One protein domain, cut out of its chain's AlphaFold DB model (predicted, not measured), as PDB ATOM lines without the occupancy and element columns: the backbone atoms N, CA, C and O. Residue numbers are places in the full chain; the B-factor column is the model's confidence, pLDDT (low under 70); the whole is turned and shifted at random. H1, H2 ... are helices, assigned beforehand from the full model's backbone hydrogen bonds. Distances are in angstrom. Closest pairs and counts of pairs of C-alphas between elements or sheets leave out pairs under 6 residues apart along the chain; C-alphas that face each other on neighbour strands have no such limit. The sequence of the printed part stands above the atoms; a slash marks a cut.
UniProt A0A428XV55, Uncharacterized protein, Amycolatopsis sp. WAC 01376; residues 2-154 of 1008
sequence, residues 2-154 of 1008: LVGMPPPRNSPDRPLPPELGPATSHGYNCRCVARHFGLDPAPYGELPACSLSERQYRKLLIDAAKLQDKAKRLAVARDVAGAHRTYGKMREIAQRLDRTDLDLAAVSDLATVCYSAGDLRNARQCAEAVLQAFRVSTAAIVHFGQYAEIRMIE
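This is residues 2 to 154 of the 1008 residues of an uncharacterized protein of Amycolatopsis sp. WAC 01376 (UniProt A0A428XV55). Four long helices, H6, H5, H4 and H3, stand side by side, each folding back along the one before it in the chain, and short H7 folds back beside one end of H6 and H5. At one end of these helices lies a loop-rich part made of residues 2 to 30, H1 and H2, in which H2 packs on the end of H4 at residues 96 to 97 and H1 is near H2 but apart from the long helices. The printed part has 153 residues with seven named helices, H1 to H7 in order, and no named strand: all helix. It is compact, with a radius of gyration of the C-alphas of 16.6 A, and spans 51 by 34 by 22 A.

H6, the longest helix, takes residues 120 to 144, 36.0 A, from C-alpha 120 at (-8.469, -63.382, -11.708). H5 is residues 100 to 116, 24.2 A; H4, 80 to 97, 25.6 A; H3, 54 to 76, 33.3 A. H1 is residues 31 to 36, H2 48 to 51, and H7 147 to 154, ending at (-26.728, -52.763, -3.946).

H6 touches the hub H5, opposite ways at a shallow tilt of 20 degrees; their closest C-alphas, Ala 111 and Ala 123, are 4.2 A apart. H3, H4 and H5 form an up and down bundle, each running against the one before; C-alphas 71 and 83 of H3 and H4 come within 4.4 A. H5 touches H7 with residues 100 to 105 alone, closest C-alphas 101 and 153, 5.1 A. H2 touches H4 at C-alphas 49 and 97, 4.9 A. H1 touches no helix. Every O i to N i+4 pair is within hydrogen-bond range in H1, H3, H4 and H5; H6 has 20 of 21, H7 2 of 4, and H2 is too short for one.

The C-alphas farthest apart, of Gly 38 and Gly 118, are 51.8 A apart. The printed part has no cut; the link from H1 to H2 is long. No printed residue is under pLDDT 70.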
ATOM      1  N   LEU A   2     -35.060 -39.525 -15.245       73.00
ATOM      2  CA  LEU A   2     -34.859 -40.974 -15.305       73.00
ATOM      3  C   LEU A   2     -36.217 -41.687 -15.371       73.00
ATOM      4  O   LEU A   2     -37.016 -41.619 -14.440       73.00
ATOM      5  N   VAL A   3     -36.510 -42.339 -16.499       74.69
ATOM      6  CA  VAL A   3     -37.782 -43.051 -16.671       74.69
ATOM      7  C   VAL A   3     -37.830 -44.232 -15.703       74.69
ATOM      8  O   VAL A   3     -36.910 -45.047 -15.678       74.69
ATOM      9  N   GLY A   4     -38.913 -44.326 -14.927       71.50
ATOM     10  CA  GLY A   4     -39.105 -45.385 -13.931       71.50
ATOM     11  C   GLY A   4     -38.506 -45.090 -12.552       71.50
ATOM     12  O   GLY A   4     -38.573 -45.955 -11.688       71.50
ATOM     13  N   MET A   5     -37.962 -43.890 -12.323       75.38
ATOM     14  CA  MET A   5     -37.479 -43.451 -11.010       75.38
ATOM     15  C   MET A   5     -38.207 -42.179 -10.558       75.38
ATOM     16  O   MET A   5     -38.585 -41.358 -11.401       75.38
ATOM     17  N   PRO A   6     -38.429 -41.991  -9.243       79.12
ATOM     18  CA  PRO A   6     -38.956 -40.732  -8.734       79.12
ATOM     19  C   PRO A   6     -37.962 -39.596  -9.025       79.12
ATOM     20  O   PRO A   6     -36.756 -39.839  -9.034       79.12
ATOM     21  N   PRO A   7     -38.424 -38.354  -9.240       79.25
ATOM     22  CA  PRO A   7     -37.522 -37.225  -9.435       79.25
ATOM     23  C   PRO A   7     -36.654 -36.960  -8.187       79.25
ATOM     24  O   PRO A   7     -37.050 -37.335  -7.076       79.25
ATOM     25  N   PRO A   8     -35.474 -36.327  -8.345       84.81
ATOM     26  CA  PRO A   8     -34.623 -35.922  -7.222       84.81
ATOM     27  C   PRO A   8     -35.394 -35.055  -6.230       84.81
ATOM     28  O   PRO A   8     -36.225 -34.238  -6.618       84.81
ATOM     29  N   ARG A   9     -35.130 -35.252  -4.933       86.31
ATOM     30  CA  ARG A   9     -35.795 -34.492  -3.861       86.31
ATOM     31  C   ARG A   9     -35.121 -33.149  -3.604       86.31
ATOM     32  O   ARG A   9     -35.783 -32.216  -3.161       86.31
ATOM     33  N   ASN A  10     -33.820 -33.054  -3.868       87.81
ATOM     34  CA  ASN A  10     -33.026 -31.862  -3.594       87.81
ATOM     35  C   ASN A  10     -32.647 -31.143  -4.896       87.81
ATOM     36  O   ASN A  10     -32.355 -31.788  -5.901       87.81
ATOM     37  N   SER A  11     -32.634 -29.807  -4.849       85.19
ATOM     38  CA  SER A  11     -32.284 -28.954  -5.993       85.19
ATOM     39  C   SER A  11     -30.839 -29.186  -6.463       85.19
ATOM     40  O   SER A  11     -29.951 -29.319  -5.613       85.19
ATOM     41  N   PRO A  12     -30.583 -29.161  -7.786       84.12
ATOM     42  CA  PRO A  12     -29.242 -29.287  -8.341       84.12
ATOM     43  C   PRO A  12     -28.329 -28.065  -8.127       84.12
ATOM     44  O   PRO A  12     -27.133 -28.184  -8.365       84.12
ATOM     45  N   ASP A  13     -28.850 -26.929  -7.640       85.12
ATOM     46  CA  ASP A  13     -28.059 -25.731  -7.275       85.12
ATOM     47  C   ASP A  13     -27.303 -25.868  -5.941       85.12
ATOM     48  O   ASP A  13     -26.570 -24.964  -5.526       85.12
ATOM     49  N   ARG A  14     -27.495 -26.974  -5.215       85.88
ATOM     50  CA  ARG A  14     -26.736 -27.223  -3.988       85.88
ATOM     51  C   ARG A  14     -25.236 -27.346  -4.298       85.88
ATOM     52  O   ARG A  14     -24.876 -28.013  -5.265       85.88
ATOM     53  N   PRO A  15     -24.350 -26.765  -3.464       84.00
ATOM     54  CA  PRO A  15     -22.912 -26.963  -3.605       84.00
ATOM     55  C   PRO A  15     -22.560 -28.451  -3.570       84.00
ATOM     56  O   PRO A  15     -22.891 -29.141  -2.603       84.00
ATOM     57  N   LEU A  16     -21.895 -28.930  -4.622       82.69
ATOM     58  CA  LEU A  16     -21.522 -30.335  -4.739       82.69
ATOM     59  C   LEU A  16     -20.477 -30.702  -3.673       82.69
ATOM     60  O   LEU A  16     -19.548 -29.923  -3.437       82.69
ATOM     61  N   PRO A  17     -20.591 -31.886  -3.046       83.12
ATOM     62  CA  PRO A  17     -19.524 -32.441  -2.231       83.12
ATOM     63  C   PRO A  17     -18.233 -32.581  -3.059       83.12
ATOM     64  O   PRO A  17     -18.316 -32.881  -4.257       83.12
ATOM     65  N   PRO A  18     -17.046 -32.405  -2.451       81.06
ATOM     66  CA  PRO A  18     -15.762 -32.550  -3.142       81.06
ATOM     67  C   PRO A  18     -15.619 -33.879  -3.899       81.06
ATOM     68  O   PRO A  18     -14.984 -33.924  -4.950       81.06
ATOM     69  N   GLU A  19     -16.241 -34.943  -3.391       80.44
ATOM     70  CA  GLU A  19     -16.205 -36.300  -3.937       80.44
ATOM     71  C   GLU A  19     -16.918 -36.441  -5.292       80.44
ATOM     72  O   GLU A  19     -16.613 -37.372  -6.034       80.44
ATOM     73  N   LEU A  20     -17.854 -35.541  -5.629       79.81
ATOM     74  CA  LEU A  20     -18.602 -35.581  -6.896       79.81
ATOM     75  C   LEU A  20     -17.944 -34.765  -8.018       79.81
ATOM     76  O   LEU A  20     -18.246 -34.969  -9.195       79.81
ATOM     77  N   GLY A  21     -17.041 -33.842  -7.670       76.31
ATOM     78  CA  GLY A  21     -16.444 -32.898  -8.619       76.31
ATOM     79  C   GLY A  21     -17.484 -32.040  -9.368       76.31
ATOM     80  O   GLY A  21     -18.659 -32.027  -9.016       76.31
ATOM     81  N   PRO A  22     -17.086 -31.302 -10.421       73.81
ATOM     82  CA  PRO A  22     -18.000 -30.483 -11.229       73.81
ATOM     83  C   PRO A  22     -18.749 -31.282 -12.320       73.81
ATOM     84  O   PRO A  22     -19.234 -30.699 -13.290       73.81
ATOM     85  N   ALA A  23     -18.803 -32.614 -12.221       75.00
ATOM     86  CA  ALA A  23     -19.351 -33.473 -13.269       75.00
ATOM     87  C   ALA A  23     -20.879 -33.326 -13.401       75.00
ATOM     88  O   ALA A  23     -21.597 -33.156 -12.415       75.00
ATOM     89  N   THR A  24     -21.386 -33.399 -14.636       83.50
ATOM     90  CA  THR A  24     -22.831 -33.429 -14.920       83.50
ATOM     91  C   THR A  24     -23.308 -34.875 -15.055       83.50
ATOM     92  O   THR A  24     -22.722 -35.619 -15.833       83.50
ATOM     93  N   SER A  25     -24.400 -35.236 -14.376       87.00
ATOM     94  CA  SER A  25     -25.092 -36.525 -14.482       87.00
ATOM     95  C   SER A  25     -26.616 -36.360 -14.645       87.00
ATOM     96  O   SER A  25     -27.265 -35.459 -14.097       87.00
ATOM     97  N   HIS A  26     -27.204 -37.218 -15.470       85.62
ATOM     98  CA  HIS A  26     -28.602 -37.270 -15.851       85.62
ATOM     99  C   HIS A  26     -29.444 -37.788 -14.685       85.62
ATOM    100  O   HIS A  26     -29.176 -38.834 -14.118       85.62
ATOM    101  N   GLY A  27     -30.500 -37.053 -14.331       84.00
ATOM    102  CA  GLY A  27     -31.287 -37.357 -13.128       84.00
ATOM    103  C   GLY A  27     -30.776 -36.681 -11.855       84.00
ATOM    104  O   GLY A  27     -31.533 -36.604 -10.892       84.00
ATOM    105  N   TYR A  28     -29.585 -36.072 -11.905       86.44
ATOM    106  CA  TYR A  28     -28.976 -35.343 -10.794       86.44
ATOM    107  C   TYR A  28     -28.864 -33.838 -11.047       86.44
ATOM    108  O   TYR A  28     -29.654 -33.069 -10.509       86.44
ATOM    109  N   ASN A  29     -27.941 -33.408 -11.908       87.06
ATOM    110  CA  ASN A  29     -27.635 -31.997 -12.191       87.06
ATOM    111  C   ASN A  29     -27.598 -31.696 -13.708       87.06
ATOM    112  O   ASN A  29     -26.861 -30.835 -14.178       87.06
ATOM    113  N   CYS A  30     -28.426 -32.394 -14.492       89.75
ATOM    114  CA  CYS A  30     -28.642 -32.138 -15.922       89.75
ATOM    115  C   CYS A  30     -29.616 -30.973 -16.186       89.75
ATOM    116  O   CYS A  30     -30.504 -30.678 -15.377       89.75
ATOM    117  N   ARG A  31     -29.615 -30.458 -17.429       89.06
ATOM    118  CA  ARG A  31     -30.674 -29.559 -17.954       89.06
ATOM    119  C   ARG A  31     -32.094 -30.060 -17.699       89.06
ATOM    120  O   ARG A  31     -33.025 -29.284 -17.502       89.06
ATOM    121  N   CYS A  32     -32.268 -31.375 -17.743       87.38
ATOM    122  CA  CYS A  32     -33.549 -32.030 -17.573       87.38
ATOM    123  C   CYS A  32     -34.110 -31.944 -16.144       87.38
ATOM    124  O   CYS A  32     -35.327 -31.892 -15.977       87.38
ATOM    125  N   VAL A  33     -33.235 -31.903 -15.139       88.12
ATOM    126  CA  VAL A  33     -33.582 -31.759 -13.720       88.12
ATOM    127  C   VAL A  33     -33.700 -30.283 -13.356       88.12
ATOM    128  O   VAL A  33     -34.642 -29.918 -12.662       88.12
ATOM    129  N   ALA A  34     -32.850 -29.413 -13.911       87.88
ATOM    130  CA  ALA A  34     -33.010 -27.964 -13.780       87.88
ATOM    131  C   ALA A  34     -34.413 -27.508 -14.220       87.88
ATOM    132  O   ALA A  34     -35.113 -26.828 -13.473       87.88
ATOM    133  N   ARG A  35     -34.889 -28.000 -15.377       88.31
ATOM    134  CA  ARG A  35     -36.269 -27.771 -15.845       88.31
ATOM    135  C   ARG A  35     -37.334 -28.301 -14.884       88.31
ATOM    136  O   ARG A  35     -38.375 -27.673 -14.752       88.31
ATOM    137  N   HIS A  36     -37.096 -29.441 -14.232       87.38
ATOM    138  CA  HIS A  36     -38.032 -30.010 -13.256       87.38
ATOM    139  C   HIS A  36     -38.192 -29.110 -12.022       87.38
ATOM    140  O   HIS A  36     -39.312 -28.910 -11.562       87.38
ATOM    141  N   PHE A  37     -37.098 -28.519 -11.541       89.62
ATOM    142  CA  PHE A  37     -37.102 -27.576 -10.417       89.62
ATOM    143  C   PHE A  37     -37.446 -26.128 -10.806       89.62
ATOM    144  O   PHE A  37     -37.443 -25.253  -9.945       89.62
ATOM    145  N   GLY A  38     -37.751 -25.851 -12.081       89.19
ATOM    146  CA  GLY A  38     -38.054 -24.497 -12.558       89.19
ATOM    147  C   GLY A  38     -36.843 -23.555 -12.620       89.19
ATOM    148  O   GLY A  38     -37.021 -22.340 -12.608       89.19
ATOM    149  N   LEU A  39     -35.626 -24.102 -12.680       90.62
ATOM    150  CA  LEU A  39     -34.361 -23.366 -12.776       90.62
ATOM    151  C   LEU A  39     -33.999 -23.083 -14.245       90.62
ATOM    152  O   LEU A  39     -34.466 -23.786 -15.148       90.62
ATOM    153  N   ASP A  40     -33.140 -22.085 -14.494       88.31
ATOM    154  CA  ASP A  40     -32.574 -21.850 -15.832       88.31
ATOM    155  C   ASP A  40     -31.714 -23.062 -16.239       88.31
ATOM    156  O   ASP A  40     -30.745 -23.374 -15.550       88.31
ATOM    157  N   PRO A  41     -32.035 -23.783 -17.330       85.62
ATOM    158  CA  PRO A  41     -31.257 -24.938 -17.755       85.62
ATOM    159  C   PRO A  41     -29.933 -24.576 -18.446       85.62
ATOM    160  O   PRO A  41     -29.123 -25.473 -18.662       85.62
ATOM    161  N   ALA A  42     -29.691 -23.320 -18.835       86.12
ATOM    162  CA  ALA A  42     -28.484 -22.937 -19.575       86.12
ATOM    163  C   ALA A  42     -27.148 -23.265 -18.860       86.12
ATOM    164  O   ALA A  42     -26.253 -23.756 -19.558       86.12
ATOM    165  N   PRO A  43     -27.005 -23.082 -17.525       85.38
ATOM    166  CA  PRO A  43     -25.780 -23.384 -16.772       85.38
ATOM    167  C   PRO A  43     -25.501 -24.881 -16.576       85.38
ATOM    168  O   PRO A  43     -24.396 -25.250 -16.189       85.38
ATOM    169  N   TYR A  44     -26.486 -25.747 -16.830       86.62
ATOM    170  CA  TYR A  44     -26.377 -27.188 -16.610       86.62
ATOM    171  C   TYR A  44     -25.983 -27.923 -17.893       86.62
ATOM    172  O   TYR A  44     -26.421 -27.567 -18.995       86.62
ATOM    173  N   GLY A  45     -25.188 -28.986 -17.754       83.50
ATOM    174  CA  GLY A  45     -24.740 -29.793 -18.887       83.50
ATOM    175  C   GLY A  45     -25.886 -30.550 -19.572       83.50
ATOM    176  O   GLY A  45     -26.840 -31.019 -18.935       83.50
ATOM    177  N   GLU A  46     -25.798 -30.657 -20.899       85.75
ATOM    178  CA  GLU A  46     -26.704 -31.455 -21.726       85.75
ATOM    179  C   GLU A  46     -26.064 -32.806 -22.035       85.75
ATOM    180  O   GLU A  46     -25.063 -32.884 -22.746       85.75
ATOM    181  N   LEU A  47     -26.646 -33.870 -21.489       87.62
ATOM    182  CA  LEU A  47     -26.195 -35.241 -21.714       87.62
ATOM    183  C   LEU A  47     -27.014 -35.890 -22.837       87.62
ATOM    184  O   LEU A  47     -28.170 -35.503 -23.035       87.62
ATOM    185  N   PRO A  48     -26.491 -36.917 -23.535       86.56
ATOM    186  CA  PRO A  48     -27.231 -37.626 -24.583       86.56
ATOM    187  C   PRO A  48     -28.631 -38.066 -24.133       86.56
ATOM    188  O   PRO A  48     -29.609 -37.885 -24.863       86.56
ATOM    189  N   ALA A  49     -28.748 -38.538 -22.890       87.19
ATOM    190  CA  ALA A  49     -30.005 -38.942 -22.272       87.19
ATOM    191  C   ALA A  49     -31.045 -37.806 -22.155       87.19
ATOM    192  O   ALA A  49     -32.243 -38.067 -22.254       87.19
ATOM    193  N   CYS A  50     -30.615 -36.541 -22.025       85.62
ATOM    194  CA  CYS A  50     -31.509 -35.377 -21.951       85.62
ATOM    195  C   CYS A  50     -32.304 -35.142 -23.242       85.62
ATOM    196  O   CYS A  50     -33.360 -34.512 -23.193       85.62
ATOM    197  N   SER A  51     -31.786 -35.621 -24.376       86.69
ATOM    198  CA  SER A  51     -32.370 -35.430 -25.709       86.69
ATOM    199  C   SER A  51     -33.299 -36.572 -26.146       86.69
ATOM    200  O   SER A  51     -33.965 -36.474 -27.178       86.69
ATOM    201  N   LEU A  52     -33.372 -37.658 -25.368       88.94
ATOM    202  CA  LEU A  52     -34.192 -38.826 -25.686       88.94
ATOM    203  C   LEU A  52     -35.667 -38.580 -25.353       88.94
ATOM    204  O   LEU A  52     -36.014 -38.117 -24.267       88.94
ATOM    205  N   SER A  53     -36.561 -38.990 -26.256       89.31
ATOM    206  CA  SER A  53     -37.979 -39.137 -25.910       89.31
ATOM    207  C   SER A  53     -38.189 -40.297 -24.931       89.31
ATOM    208  O   SER A  53     -37.444 -41.280 -24.941       89.31
ATOM    209  N   GLU A  54     -39.262 -40.246 -24.141       86.62
ATOM    210  CA  GLU A  54     -39.617 -41.311 -23.189       86.62
ATOM    211  C   GLU A  54     -39.704 -42.696 -23.861       86.62
ATOM    212  O   GLU A  54     -39.213 -43.689 -23.323       86.62
ATOM    213  N   ARG A  55     -40.255 -42.765 -25.082       90.19
ATOM    214  CA  ARG A  55     -40.335 -44.005 -25.873       90.19
ATOM    215  C   ARG A  55     -38.953 -44.540 -26.256       90.19
ATOM    216  O   ARG A  55     -38.739 -45.749 -26.193       90.19
ATOM    217  N   GLN A  56     -38.029 -43.669 -26.668       91.19
ATOM    218  CA  GLN A  56     -36.657 -44.067 -27.003       91.19
ATOM    219  C   GLN A  56     -35.898 -44.535 -25.760       91.19
ATOM    220  O   GLN A  56     -35.221 -45.558 -25.817       91.19
ATOM    221  N   TYR A  57     -36.070 -43.837 -24.636       91.25
ATOM    222  CA  TYR A  57     -35.463 -44.200 -23.357       91.25
ATOM    223  C   TYR A  57     -35.947 -45.578 -22.875       91.25
ATOM    224  O   TYR A  57     -35.134 -46.456 -22.598       91.25
ATOM    225  N   ARG A  58     -37.270 -45.824 -22.860       91.38
ATOM    226  CA  ARG A  58     -37.842 -47.137 -22.491       91.38
ATOM    227  C   ARG A  58     -37.363 -48.269 -23.394       91.38
ATOM    228  O   ARG A  58     -37.109 -49.365 -22.906       91.38
ATOM    229  N   LYS A  59     -37.233 -48.018 -24.701       93.56
ATOM    230  CA  LYS A  59     -36.719 -49.021 -25.639       93.56
ATOM    231  C   LYS A  59     -35.292 -49.441 -25.273       93.56
ATOM    232  O   LYS A  59     -35.024 -50.632 -25.208       93.56
ATOM    233  N   LEU A  60     -34.415 -48.477 -24.994       94.06
ATOM    234  CA  LEU A  60     -33.034 -48.750 -24.596       94.06
ATOM    235  C   LEU A  60     -32.950 -49.520 -23.267       94.06
ATOM    236  O   LEU A  60     -32.135 -50.428 -23.168       94.06
ATOM    237  N   LEU A  61     -33.821 -49.233 -22.290       90.81
ATOM    238  CA  LEU A  61     -33.913 -50.026 -21.052       90.81
ATOM    239  C   LEU A  61     -34.273 -51.496 -21.328       90.81
ATOM    240  O   LEU A  61     -33.630 -52.401 -20.803       90.81
ATOM    241  N   ILE A  62     -35.272 -51.743 -22.181       93.12
ATOM    242  CA  ILE A  62     -35.677 -53.106 -22.571       93.12
ATOM    243  C   ILE A  62     -34.545 -53.817 -23.325       93.12
ATOM    244  O   ILE A  62     -34.316 -55.009 -23.122       93.12
ATOM    245  N   ASP A  63     -33.846 -53.101 -24.206       94.31
ATOM    246  CA  ASP A  63     -32.725 -53.654 -24.962       94.31
ATOM    247  C   ASP A  63     -31.547 -54.005 -24.031       94.31
ATOM    248  O   ASP A  63     -30.950 -55.068 -24.201       94.31
ATOM    249  N   ALA A  64     -31.261 -53.188 -23.009       93.25
ATOM    250  CA  ALA A  64     -30.262 -53.490 -21.981       93.25
ATOM    251  C   ALA A  64     -30.618 -54.755 -21.178       93.25
ATOM    252  O   ALA A  64     -29.777 -55.642 -21.060       93.25
ATOM    253  N   ALA A  65     -31.867 -54.893 -20.720       91.31
ATOM    254  CA  ALA A  65     -32.326 -56.092 -20.005       91.31
ATOM    255  C   ALA A  65     -32.186 -57.366 -20.862       91.31
ATOM    256  O   ALA A  65     -31.646 -58.374 -20.418       91.31
ATOM    257  N   LYS A  66     -32.565 -57.301 -22.147       93.81
ATOM    258  CA  LYS A  66     -32.386 -58.425 -23.086       93.81
ATOM    259  C   LYS A  66     -30.921 -58.794 -23.304       93.81
ATOM    260  O   LYS A  66     -30.614 -59.970 -23.507       93.81
ATOM    261  N   LEU A  67     -30.027 -57.802 -23.334       95.38
ATOM    262  CA  LEU A  67     -28.589 -58.046 -23.421       95.38
ATOM    263  C   LEU A  67     -28.075 -58.712 -22.147       95.38
ATOM    264  O   LEU A  67     -27.314 -59.667 -22.266       95.38
ATOM    265  N   GLN A  68     -28.537 -58.288 -20.970       93.19
ATOM    266  CA  GLN A  68     -28.189 -58.926 -19.703       93.19
ATOM    267  C   GLN A  68     -28.631 -60.397 -19.672       93.19
ATOM    268  O   GLN A  68     -27.799 -61.275 -19.461       93.19
ATOM    269  N   ASP A  69     -29.890 -60.703 -20.002       91.06
ATOM    270  CA  ASP A  69     -30.398 -62.088 -20.051       91.06
ATOM    271  C   ASP A  69     -29.646 -62.955 -21.063       91.06
ATOM    272  O   ASP A  69     -29.464 -64.164 -20.886       91.06
ATOM    273  N   LYS A  70     -29.244 -62.357 -22.187       93.00
ATOM    274  CA  LYS A  70     -28.419 -63.037 -23.181       93.00
ATOM    275  C   LYS A  70     -27.019 -63.299 -22.628       93.00
ATOM    276  O   LYS A  70     -26.523 -64.406 -22.794       93.00
ATOM    277  N   ALA A  71     -26.397 -62.317 -21.984       92.25
ATOM    278  CA  ALA A  71     -25.065 -62.447 -21.412       92.25
ATOM    279  C   ALA A  71     -25.033 -63.489 -20.284       92.25
ATOM    280  O   ALA A  71     -24.157 -64.346 -20.296       92.25
ATOM    281  N   LYS A  72     -26.034 -63.502 -19.395       87.31
ATOM    282  CA  LYS A  72     -26.198 -64.527 -18.350       87.31
ATOM    283  C   LYS A  72     -26.354 -65.929 -18.938       87.31
ATOM    284  O   LYS A  72     -25.679 -66.849 -18.498       87.31
ATOM    285  N   ARG A  73     -27.161 -66.098 -19.994       85.44
ATOM    286  CA  ARG A  73     -27.268 -67.388 -20.704       85.44
ATOM    287  C   ARG A  73     -25.957 -67.822 -21.353       85.44
ATOM    288  O   ARG A  73     -25.630 -69.001 -21.299       85.44
ATOM    289  N   LEU A  74     -25.212 -66.888 -21.943       84.12
ATOM    290  CA  LEU A  74     -23.883 -67.170 -22.493       84.12
ATOM    291  C   LEU A  74     -22.897 -67.560 -21.385       84.12
ATOM    292  O   LEU A  74     -22.161 -68.519 -21.564       84.12
ATOM    293  N   ALA A  75     -22.942 -66.901 -20.225       81.56
ATOM    294  CA  ALA A  75     -22.129 -67.253 -19.063       81.56
ATOM    295  C   ALA A  75     -22.465 -68.651 -18.512       81.56
ATOM    296  O   ALA A  75     -21.559 -69.439 -18.258       81.56
ATOM    297  N   VAL A  76     -23.752 -69.004 -18.404       77.31
ATOM    298  CA  VAL A  76     -24.201 -70.359 -18.019       77.31
ATOM    299  C   VAL A  76     -23.761 -71.405 -19.048       77.31
ATOM    300  O   VAL A  76     -23.336 -72.497 -18.680       77.31
ATOM    301  N   ALA A  77     -23.812 -71.059 -20.336       73.44
ATOM    302  CA  ALA A  77     -23.290 -71.878 -21.429       73.44
ATOM    303  C   ALA A  77     -21.756 -71.829 -21.559       73.44
ATOM    304  O   ALA A  77     -21.218 -72.427 -22.485       73.44
ATOM    305  N   ARG A  78     -21.065 -71.123 -20.651       73.44
ATOM    306  CA  ARG A  78     -19.606 -70.956 -20.604       73.44
ATOM    307  C   ARG A  78     -18.979 -70.295 -21.851       73.44
ATOM    308  O   ARG A  78     -17.776 -70.362 -22.051       73.44
ATOM    309  N   ASP A  79     -19.750 -69.539 -22.642       77.62
ATOM    310  CA  ASP A  79     -19.218 -68.633 -23.679       77.62
ATOM    311  C   ASP A  79     -18.776 -67.300 -23.050       77.62
ATOM    312  O   ASP A  79     -19.463 -66.272 -23.127       77.62
ATOM    313  N   VAL A  80     -17.605 -67.324 -22.406       79.62
ATOM    314  CA  VAL A  80     -16.999 -66.176 -21.706       79.62
ATOM    315  C   VAL A  80     -16.817 -64.979 -22.646       79.62
ATOM    316  O   VAL A  80     -17.192 -63.851 -22.319       79.62
ATOM    317  N   ALA A  81     -16.303 -65.211 -23.857       79.25
ATOM    318  CA  ALA A  81     -16.042 -64.148 -24.824       79.25
ATOM    319  C   ALA A  81     -17.343 -63.519 -25.358       79.25
ATOM    320  O   ALA A  81     -17.428 -62.303 -25.567       79.25
ATOM    321  N   GLY A  82     -18.378 -64.330 -25.582       84.75
ATOM    322  CA  GLY A  82     -19.713 -63.875 -25.950       84.75
ATOM    323  C   GLY A  82     -20.389 -63.087 -24.837       84.75
ATOM    324  O   GLY A  82     -20.970 -62.031 -25.121       84.75
ATOM    325  N   ALA A  83     -20.276 -63.544 -23.588       88.62
ATOM    326  CA  ALA A  83     -20.761 -62.822 -22.416       88.62
ATOM    327  C   ALA A  83     -20.067 -61.456 -22.292       88.62
ATOM    328  O   ALA A  83     -20.751 -60.434 -22.252       88.62
ATOM    329  N   HIS A  84     -18.732 -61.408 -22.387       87.25
ATOM    330  CA  HIS A  84     -17.947 -60.170 -22.333       87.25
ATOM    331  C   HIS A  84     -18.363 -59.162 -23.418       87.25
ATOM    332  O   HIS A  84     -18.613 -57.990 -23.134       87.25
ATOM    333  N   ARG A  85     -18.506 -59.601 -24.679       91.50
ATOM    334  CA  ARG A  85     -18.992 -58.732 -25.771       91.50
ATOM    335  C   ARG A  85     -20.419 -58.236 -25.534       91.50
ATOM    336  O   ARG A  85     -20.760 -57.125 -25.940       91.50
ATOM    337  N   THR A  86     -21.269 -59.066 -24.935       94.69
ATOM    338  CA  THR A  86     -22.676 -58.727 -24.693       94.69
ATOM    339  C   THR A  86     -22.812 -57.734 -23.538       94.69
ATOM    340  O   THR A  86     -23.522 -56.740 -23.700       94.69
ATOM    341  N   TYR A  87     -22.064 -57.914 -22.445       94.94
ATOM    342  CA  TYR A  87     -21.965 -56.920 -21.371       94.94
ATOM    343  C   TYR A  87     -21.341 -55.612 -21.862       94.94
ATOM    344  O   TYR A  87     -21.858 -54.549 -21.543       94.94
ATOM    345  N   GLY A  88     -20.326 -55.650 -22.735       93.31
ATOM    346  CA  GLY A  88     -19.785 -54.438 -23.367       93.31
ATOM    347  C   GLY A  88     -20.854 -53.605 -24.090       93.31
ATOM    348  O   GLY A  88     -20.961 -52.401 -23.870       93.31
ATOM    349  N   LYS A  89     -21.732 -54.254 -24.867       95.12
ATOM    350  CA  LYS A  89     -22.873 -53.582 -25.523       95.12
ATOM    351  C   LYS A  89     -23.899 -53.044 -24.526       95.12
ATOM    352  O   LYS A  89     -24.495 -51.997 -24.766       95.12
ATOM    353  N   MET A  90     -24.127 -53.750 -23.419       96.31
ATOM    354  CA  MET A  90     -25.001 -53.272 -22.344       96.31
ATOM    355  C   MET A  90     -24.438 -51.991 -21.713       96.31
ATOM    356  O   MET A  90     -25.188 -51.039 -21.512       96.31
ATOM    357  N   ARG A  91     -23.119 -51.924 -21.501       94.81
ATOM    358  CA  ARG A  91     -22.431 -50.735 -20.979       94.81
ATOM    359  C   ARG A  91     -22.510 -49.536 -21.926       94.81
ATOM    360  O   ARG A  91     -22.759 -48.424 -21.476       94.81
ATOM    361  N   GLU A  92     -22.408 -49.745 -23.239       94.88
ATOM    362  CA  GLU A  92     -22.646 -48.674 -24.226       94.88
ATOM    363  C   GLU A  92     -24.069 -48.095 -24.116       94.88
ATOM    364  O   GLU A  92     -24.275 -46.884 -24.229       94.88
ATOM    365  N   ILE A  93     -25.076 -48.946 -23.873       94.69
ATOM    366  CA  ILE A  93     -26.450 -48.487 -23.625       94.69
ATOM    367  C   ILE A  93     -26.537 -47.739 -22.290       94.69
ATOM    368  O   ILE A  93     -27.154 -46.672 -22.248       94.69
ATOM    369  N   ALA A  94     -25.907 -48.254 -21.231       92.56
ATOM    370  CA  ALA A  94     -25.864 -47.609 -19.920       92.56
ATOM    371  C   ALA A  94     -25.271 -46.192 -20.004       92.56
ATOM    372  O   ALA A  94     -25.880 -45.249 -19.506       92.56
ATOM    373  N   GLN A  95     -24.170 -46.012 -20.740       91.81
ATOM    374  CA  GLN A  95     -23.547 -44.706 -20.992       91.81
ATOM    375  C   GLN A  95     -24.465 -43.752 -21.769       91.81
ATOM    376  O   GLN A  95     -24.561 -42.571 -21.448       91.81
ATOM    377  N   ARG A  96     -25.192 -44.246 -22.782       91.75
ATOM    378  CA  ARG A  96     -26.157 -43.422 -23.538       91.75
ATOM    379  C   ARG A  96     -27.347 -42.973 -22.695       91.75
ATOM    380  O   ARG A  96     -27.918 -41.918 -22.972       91.75
ATOM    381  N   LEU A  97     -27.744 -43.793 -21.725       90.94
ATOM    382  CA  LEU A  97     -28.800 -43.487 -20.764       90.94
ATOM    383  C   LEU A  97     -28.294 -42.693 -19.551       90.94
ATOM    384  O   LEU A  97     -29.123 -42.144 -18.827       90.94
ATOM    385  N   ASP A  98     -26.972 -42.627 -19.367       89.06
ATOM    386  CA  ASP A  98     -26.287 -42.161 -18.158       89.06
ATOM    387  C   ASP A  98     -26.876 -42.819 -16.895       89.06
ATOM    388  O   ASP A  98     -27.399 -42.167 -15.994       89.06
ATOM    389  N   ARG A  99     -26.895 -44.161 -16.911       88.12
ATOM    390  CA  ARG A  99     -27.475 -45.030 -15.875       88.12
ATOM    391  C   ARG A  99     -26.392 -45.868 -15.208       88.12
ATOM    392  O   ARG A  99     -25.985 -46.899 -15.743       88.12
ATOM    393  N   THR A 100     -25.966 -45.424 -14.032       87.94
ATOM    394  CA  THR A 100     -24.940 -46.082 -13.215       87.94
ATOM    395  C   THR A 100     -25.339 -47.503 -12.827       87.94
ATOM    396  O   THR A 100     -24.511 -48.403 -12.867       87.94
ATOM    397  N   ASP A 101     -26.608 -47.738 -12.500       87.38
ATOM    398  CA  ASP A 101     -27.111 -49.056 -12.108       87.38
ATOM    399  C   ASP A 101     -26.953 -50.123 -13.190       87.38
ATOM    400  O   ASP A 101     -26.546 -51.245 -12.896       87.38
ATOM    401  N   LEU A 102     -27.183 -49.764 -14.454       90.69
ATOM    402  CA  LEU A 102     -26.980 -50.683 -15.574       90.69
ATOM    403  C   LEU A 102     -25.494 -50.937 -15.855       90.69
ATOM    404  O   LEU A 102     -25.133 -52.055 -16.222       90.69
ATOM    405  N   ASP A 103     -24.635 -49.925 -15.698       92.25
ATOM    406  CA  ASP A 103     -23.187 -50.102 -15.873       92.25
ATOM    407  C   ASP A 103     -22.612 -50.987 -14.761       92.25
ATOM    408  O   ASP A 103     -21.917 -51.958 -15.052       92.25
ATOM    409  N   LEU A 104     -22.977 -50.725 -13.500       93.31
ATOM    410  CA  LEU A 104     -22.542 -51.526 -12.356       93.31
ATOM    411  C   LEU A 104     -23.021 -52.971 -12.449       93.31
ATOM    412  O   LEU A 104     -22.215 -53.862 -12.207       93.31
ATOM    413  N   ALA A 105     -24.267 -53.216 -12.865       92.00
ATOM    414  CA  ALA A 105     -24.767 -54.572 -13.088       92.00
ATOM    415  C   ALA A 105     -23.953 -55.323 -14.150       92.00
ATOM    416  O   ALA A 105     -23.587 -56.479 -13.950       92.00
ATOM    417  N   ALA A 106     -23.613 -54.664 -15.261       94.25
ATOM    418  CA  ALA A 106     -22.796 -55.277 -16.302       94.25
ATOM    419  C   ALA A 106     -21.357 -55.557 -15.832       94.25
ATOM    420  O   ALA A 106     -20.796 -56.590 -16.187       94.25
ATOM    421  N   VAL A 107     -20.751 -54.656 -15.048       95.12
ATOM    422  CA  VAL A 107     -19.377 -54.823 -14.542       95.12
ATOM    423  C   VAL A 107     -19.313 -55.861 -13.415       95.12
ATOM    424  O   VAL A 107     -18.385 -56.665 -13.404       95.12
ATOM    425  N   SER A 108     -20.295 -55.906 -12.509       94.19
ATOM    426  CA  SER A 108     -20.355 -56.923 -11.451       94.19
ATOM    427  C   SER A 108     -20.595 -58.318 -12.025       94.19
ATOM    428  O   SER A 108     -19.892 -59.255 -11.662       94.19
ATOM    429  N   ASP A 109     -21.525 -58.456 -12.980       93.31
ATOM    430  CA  ASP A 109     -21.759 -59.733 -13.659       93.31
ATOM    431  C   ASP A 109     -20.501 -60.172 -14.436       93.31
ATOM    432  O   ASP A 109     -20.148 -61.354 -14.449       93.31
ATOM    433  N   LEU A 110     -19.781 -59.224 -15.051       92.62
ATOM    434  CA  LEU A 110     -18.515 -59.501 -15.726       92.62
ATOM    435  C   LEU A 110     -17.418 -59.949 -14.751       92.62
ATOM    436  O   LEU A 110     -16.645 -60.836 -15.108       92.62
ATOM    437  N   ALA A 111     -17.370 -59.397 -13.534       93.06
ATOM    438  CA  ALA A 111     -16.440 -59.836 -12.494       93.06
ATOM    439  C   ALA A 111     -16.632 -61.327 -12.173       93.06
ATOM    440  O   ALA A 111     -15.660 -62.079 -12.169       93.06
ATOM    441  N   THR A 112     -17.883 -61.772 -12.007       90.81
ATOM    442  CA  THR A 112     -18.225 -63.188 -11.779       90.81
ATOM    443  C   THR A 112     -17.849 -64.066 -12.966       90.81
ATOM    444  O   THR A 112     -17.290 -65.148 -12.780       90.81
ATOM    445  N   VAL A 113     -18.113 -63.610 -14.197       88.19
ATOM    446  CA  VAL A 113     -17.719 -64.347 -15.407       88.19
ATOM    447  C   VAL A 113     -16.200 -64.516 -15.465       88.19
ATOM    448  O   VAL A 113     -15.737 -65.640 -15.652       88.19
ATOM    449  N   CYS A 114     -15.437 -63.439 -15.254       86.94
ATOM    450  CA  CYS A 114     -13.974 -63.474 -15.268       86.94
ATOM    451  C   CYS A 114     -13.427 -64.388 -14.167       86.94
ATOM    452  O   CYS A 114     -12.599 -65.246 -14.456       86.94
ATOM    453  N   TYR A 115     -13.947 -64.274 -12.941       85.94
ATOM    454  CA  TYR A 115     -13.546 -65.131 -11.825       85.94
ATOM    455  C   TYR A 115     -13.805 -66.605 -12.148       85.94
ATOM    456  O   TYR A 115     -12.906 -67.433 -12.060       85.94
ATOM    457  N   SER A 116     -15.006 -66.926 -12.638       80.31
ATOM    458  CA  SER A 116     -15.363 -68.300 -12.992       80.31
ATOM    459  C   SER A 116     -14.512 -68.882 -14.126       80.31
ATOM    460  O   SER A 116     -14.335 -70.094 -14.170       80.31
ATOM    461  N   ALA A 117     -13.991 -68.032 -15.016       76.62
ATOM    462  CA  ALA A 117     -13.095 -68.403 -16.108       76.62
ATOM    463  C   ALA A 117     -11.617 -68.491 -15.678       76.62
ATOM    464  O   ALA A 117     -10.760 -68.862 -16.480       76.62
ATOM    465  N   GLY A 118     -11.303 -68.132 -14.431       73.62
ATOM    466  CA  GLY A 118      -9.936 -68.030 -13.931       73.62
ATOM    467  C   GLY A 118      -9.178 -66.799 -14.432       73.62
ATOM    468  O   GLY A 118      -7.962 -66.776 -14.325       73.62
ATOM    469  N   ASP A 119      -9.846 -65.775 -14.971       82.25
ATOM    470  CA  ASP A 119      -9.246 -64.469 -15.288       82.25
ATOM    471  C   ASP A 119      -9.278 -63.575 -14.039       82.25
ATOM    472  O   ASP A 119     -10.062 -62.626 -13.910       82.25
ATOM    473  N   LEU A 120      -8.453 -63.951 -13.059       84.00
ATOM    474  CA  LEU A 120      -8.469 -63.382 -11.708       84.00
ATOM    475  C   LEU A 120      -8.137 -61.883 -11.710       84.00
ATOM    476  O   LEU A 120      -8.682 -61.109 -10.918       84.00
ATOM    477  N   ARG A 121      -7.284 -61.451 -12.645       85.00
ATOM    478  CA  ARG A 121      -6.899 -60.048 -12.800       85.00
ATOM    479  C   ARG A 121      -8.086 -59.190 -13.222       85.00
ATOM    480  O   ARG A 121      -8.359 -58.181 -12.570       85.00
ATOM    481  N   ASN A 122      -8.791 -59.566 -14.290       87.50
ATOM    482  CA  ASN A 122      -9.948 -58.793 -14.742       87.50
ATOM    483  C   ASN A 122     -11.123 -58.927 -13.770       87.50
ATOM    484  O   ASN A 122     -11.851 -57.952 -13.577       87.50
ATOM    485  N   ALA A 123     -11.267 -60.070 -13.093       89.94
ATOM    486  CA  ALA A 123     -12.242 -60.241 -12.020       89.94
ATOM    487  C   ALA A 123     -12.036 -59.215 -10.897       89.94
ATOM    488  O   ALA A 123     -12.970 -58.487 -10.551       89.94
ATOM    489  N   ARG A 124     -10.798 -59.092 -10.394       91.50
ATOM    490  CA  ARG A 124     -10.428 -58.106  -9.369       91.50
ATOM    491  C   ARG A 124     -10.676 -56.682  -9.842       91.50
ATOM    492  O   ARG A 124     -11.342 -55.921  -9.150       91.50
ATOM    493  N   GLN A 125     -10.189 -56.337 -11.036       93.12
ATOM    494  CA  GLN A 125     -10.359 -54.993 -11.594       93.12
ATOM    495  C   GLN A 125     -11.835 -54.610 -11.732       93.12
ATOM    496  O   GLN A 125     -12.212 -53.496 -11.372       93.12
ATOM    497  N   CYS A 126     -12.683 -55.523 -12.216       94.56
ATOM    498  CA  CYS A 126     -14.121 -55.285 -12.314       94.56
ATOM    499  C   CYS A 126     -14.754 -55.103 -10.927       94.56
ATOM    500  O   CYS A 126     -15.497 -54.145 -10.719       94.56
ATOM    501  N   ALA A 127     -14.443 -55.982  -9.970       94.50
ATOM    502  CA  ALA A 127     -15.020 -55.923  -8.631       94.50
ATOM    503  C   ALA A 127     -14.611 -54.646  -7.868       94.50
ATOM    504  O   ALA A 127     -15.461 -53.954  -7.307       94.50
ATOM    505  N   GLU A 128     -13.330 -54.271  -7.909       93.88
ATOM    506  CA  GLU A 128     -12.832 -53.033  -7.299       93.88
ATOM    507  C   GLU A 128     -13.415 -51.786  -7.977       93.88
ATOM    508  O   GLU A 128     -13.770 -50.821  -7.295       93.88
ATOM    509  N   ALA A 129     -13.587 -51.810  -9.305       93.81
ATOM    510  CA  ALA A 129     -14.240 -50.726 -10.033       93.81
ATOM    511  C   ALA A 129     -15.699 -50.537  -9.592       93.81
ATOM    512  O   ALA A 129     -16.130 -49.395  -9.414       93.81
ATOM    513  N   VAL A 130     -16.440 -51.628  -9.355       94.50
ATOM    514  CA  VAL A 130     -17.808 -51.569  -8.815       94.50
ATOM    515  C   VAL A 130     -17.815 -50.922  -7.433       94.50
ATOM    516  O   VAL A 130     -18.589 -49.990  -7.215       94.50
ATOM    517  N   LEU A 131     -16.935 -51.342  -6.517       91.25
ATOM    518  CA  LEU A 131     -16.868 -50.764  -5.167       91.25
ATOM    519  C   LEU A 131     -16.497 -49.276  -5.179       91.25
ATOM    520  O   LEU A 131     -17.092 -48.474  -4.451       91.25
ATOM    521  N   GLN A 132     -15.548 -48.887  -6.030       89.69
ATOM    522  CA  GLN A 132     -15.130 -47.495  -6.162       89.69
ATOM    523  C   GLN A 132     -16.250 -46.621  -6.742       89.69
ATOM    524  O   GLN A 132     -16.524 -45.538  -6.221       89.69
ATOM    525  N   ALA A 133     -16.928 -47.089  -7.791       88.62
ATOM    526  CA  ALA A 133     -18.052 -46.378  -8.389       88.62
ATOM    527  C   ALA A 133     -19.255 -46.310  -7.434       88.62
ATOM    528  O   ALA A 133     -19.892 -45.264  -7.328       88.62
ATOM    529  N   PHE A 134     -19.518 -47.364  -6.657       87.50
ATOM    530  CA  PHE A 134     -20.563 -47.372  -5.634       87.50
ATOM    531  C   PHE A 134     -20.343 -46.275  -4.579       87.50
ATOM    532  O   PHE A 134     -21.290 -45.575  -4.202       87.50
ATOM    533  N   ARG A 135     -19.093 -46.074  -4.131       84.38
ATOM    534  CA  ARG A 135     -18.729 -45.020  -3.168       84.38
ATOM    535  C   ARG A 135     -19.091 -43.624  -3.682       84.38
ATOM    536  O   ARG A 135     -19.670 -42.835  -2.936       84.38
ATOM    537  N   VAL A 136     -18.780 -43.331  -4.945       84.19
ATOM    538  CA  VAL A 136     -19.077 -42.035  -5.583       84.19
ATOM    539  C   VAL A 136     -20.584 -41.866  -5.798       84.19
ATOM    540  O   VAL A 136     -21.156 -40.837  -5.437       84.19
ATOM    541  N   SER A 137     -21.258 -42.897  -6.307       85.56
ATOM    542  CA  SER A 137     -22.699 -42.871  -6.582       85.56
ATOM    543  C   SER A 137     -23.535 -42.716  -5.317       85.56
ATOM    544  O   SER A 137     -24.501 -41.961  -5.313       85.56
ATOM    545  N   THR A 138     -23.133 -43.332  -4.204       84.56
ATOM    546  CA  THR A 138     -23.815 -43.156  -2.912       84.56
ATOM    547  C   THR A 138     -23.784 -41.697  -2.454       84.56
ATOM    548  O   THR A 138     -24.806 -41.172  -2.007       84.56
ATOM    549  N   ALA A 139     -22.648 -41.006  -2.616       84.31
ATOM    550  CA  ALA A 139     -22.546 -39.586  -2.287       84.31
ATOM    551  C   ALA A 139     -23.507 -38.734  -3.139       84.31
ATOM    552  O   ALA A 139     -24.183 -37.854  -2.601       84.31
ATOM    553  N   ALA A 140     -23.639 -39.036  -4.436       83.50
ATOM    554  CA  ALA A 140     -24.585 -38.362  -5.327       83.50
ATOM    555  C   ALA A 140     -26.037 -38.644  -4.919       83.50
ATOM    556  O   ALA A 140     -26.832 -37.719  -4.733       83.50
ATOM    557  N   ILE A 141     -26.373 -39.913  -4.694       85.88
ATOM    558  CA  ILE A 141     -27.719 -40.346  -4.328       85.88
ATOM    559  C   ILE A 141     -28.191 -39.653  -3.046       85.88
ATOM    560  O   ILE A 141     -29.302 -39.114  -3.014       85.88
ATOM    561  N   VAL A 142     -27.347 -39.617  -2.012       84.75
ATOM    562  CA  VAL A 142     -27.645 -38.937  -0.744       84.75
ATOM    563  C   VAL A 142     -27.777 -37.427  -0.957       84.75
ATOM    564  O   VAL A 142     -28.740 -36.817  -0.485       84.75
ATOM    565  N   HIS A 143     -26.855 -36.818  -1.709       85.31
ATOM    566  CA  HIS A 143     -26.849 -35.376  -1.950       85.31
ATOM    567  C   HIS A 143     -28.130 -34.891  -2.650       85.31
ATOM    568  O   HIS A 143     -28.765 -33.925  -2.206       85.31
ATOM    569  N   PHE A 144     -28.565 -35.596  -3.696       85.19
ATOM    570  CA  PHE A 144     -29.729 -35.230  -4.507       85.19
ATOM    571  C   PHE A 144     -31.045 -35.905  -4.063       85.19
ATOM    572  O   PHE A 144     -32.129 -35.566  -4.550       85.19
ATOM    573  N   GLY A 145     -30.982 -36.825  -3.099       82.69
ATOM    574  CA  GLY A 145     -32.140 -37.509  -2.521       82.69
ATOM    575  C   GLY A 145     -32.789 -38.543  -3.451       82.69
ATOM    576  O   GLY A 145     -34.013 -38.673  -3.454       82.69
ATOM    577  N   GLN A 146     -31.987 -39.261  -4.243       82.38
ATOM    578  CA  GLN A 146     -32.409 -40.300  -5.201       82.38
ATOM    579  C   GLN A 146     -32.328 -41.723  -4.613       82.38
ATOM    580  O   GLN A 146     -31.873 -42.654  -5.265       82.38
ATOM    581  N   TYR A 147     -32.768 -41.923  -3.366       79.88
ATOM    582  CA  TYR A 147     -32.580 -43.182  -2.616       79.88
ATOM    583  C   TYR A 147     -33.111 -44.453  -3.306       79.88
ATOM    584  O   TYR A 147     -32.688 -45.556  -2.973       79.88
ATOM    585  N   ALA A 148     -34.006 -44.318  -4.291       77.19
ATOM    586  CA  ALA A 148     -34.433 -45.439  -5.120       77.19
ATOM    587  C   ALA A 148     -33.277 -46.079  -5.911       77.19
ATOM    588  O   ALA A 148     -33.329 -47.280  -6.140       77.19
ATOM    589  N   GLU A 149     -32.242 -45.315  -6.276       80.50
ATOM    590  CA  GLU A 149     -31.085 -45.814  -7.028       80.50
ATOM    591  C   GLU A 149     -30.166 -46.698  -6.186       80.50
ATOM    592  O   GLU A 149     -29.699 -47.707  -6.700       80.50
ATOM    593  N   ILE A 150     -29.972 -46.389  -4.891       80.88
ATOM    594  CA  ILE A 150     -29.152 -47.208  -3.967       80.88
ATOM    595  C   ILE A 150     -29.601 -48.670  -4.025       80.88
ATOM    596  O   ILE A 150     -28.791 -49.584  -4.121       80.88
ATOM    597  N   ARG A 151     -30.917 -48.884  -4.055       78.44
ATOM    598  CA  ARG A 151     -31.525 -50.215  -4.084       78.44
ATOM    599  C   ARG A 151     -31.266 -50.968  -5.384       78.44
ATOM    600  O   ARG A 151     -31.245 -52.188  -5.372       78.44
ATOM    601  N   MET A 152     -31.071 -50.253  -6.491       79.88
ATOM    602  CA  MET A 152     -30.782 -50.854  -7.795       79.88
ATOM    603  C   MET A 152     -29.303 -51.238  -7.929       79.88
ATOM    604  O   MET A 152     -28.989 -52.154  -8.680       79.88
ATOM    605  N   ILE A 153     -28.406 -50.569  -7.193       86.50
ATOM    606  CA  ILE A 153     -26.951 -50.795  -7.264       86.50
ATOM    607  C   ILE A 153     -26.404 -51.712  -6.162       86.50
ATOM    608  O   ILE A 153     -25.298 -52.231  -6.302       86.50
ATOM    609  N   GLU A 154     -27.160 -51.933  -5.081       85.44
ATOM    610  CA  GLU A 154     -26.728 -52.763  -3.946       85.44
ATOM    611  C   GLU A 154     -26.441 -54.214  -4.357       85.44
ATOM    612  O   GLU A 154     -25.414 -54.763  -3.972       85.44
TER     613      GLU A 154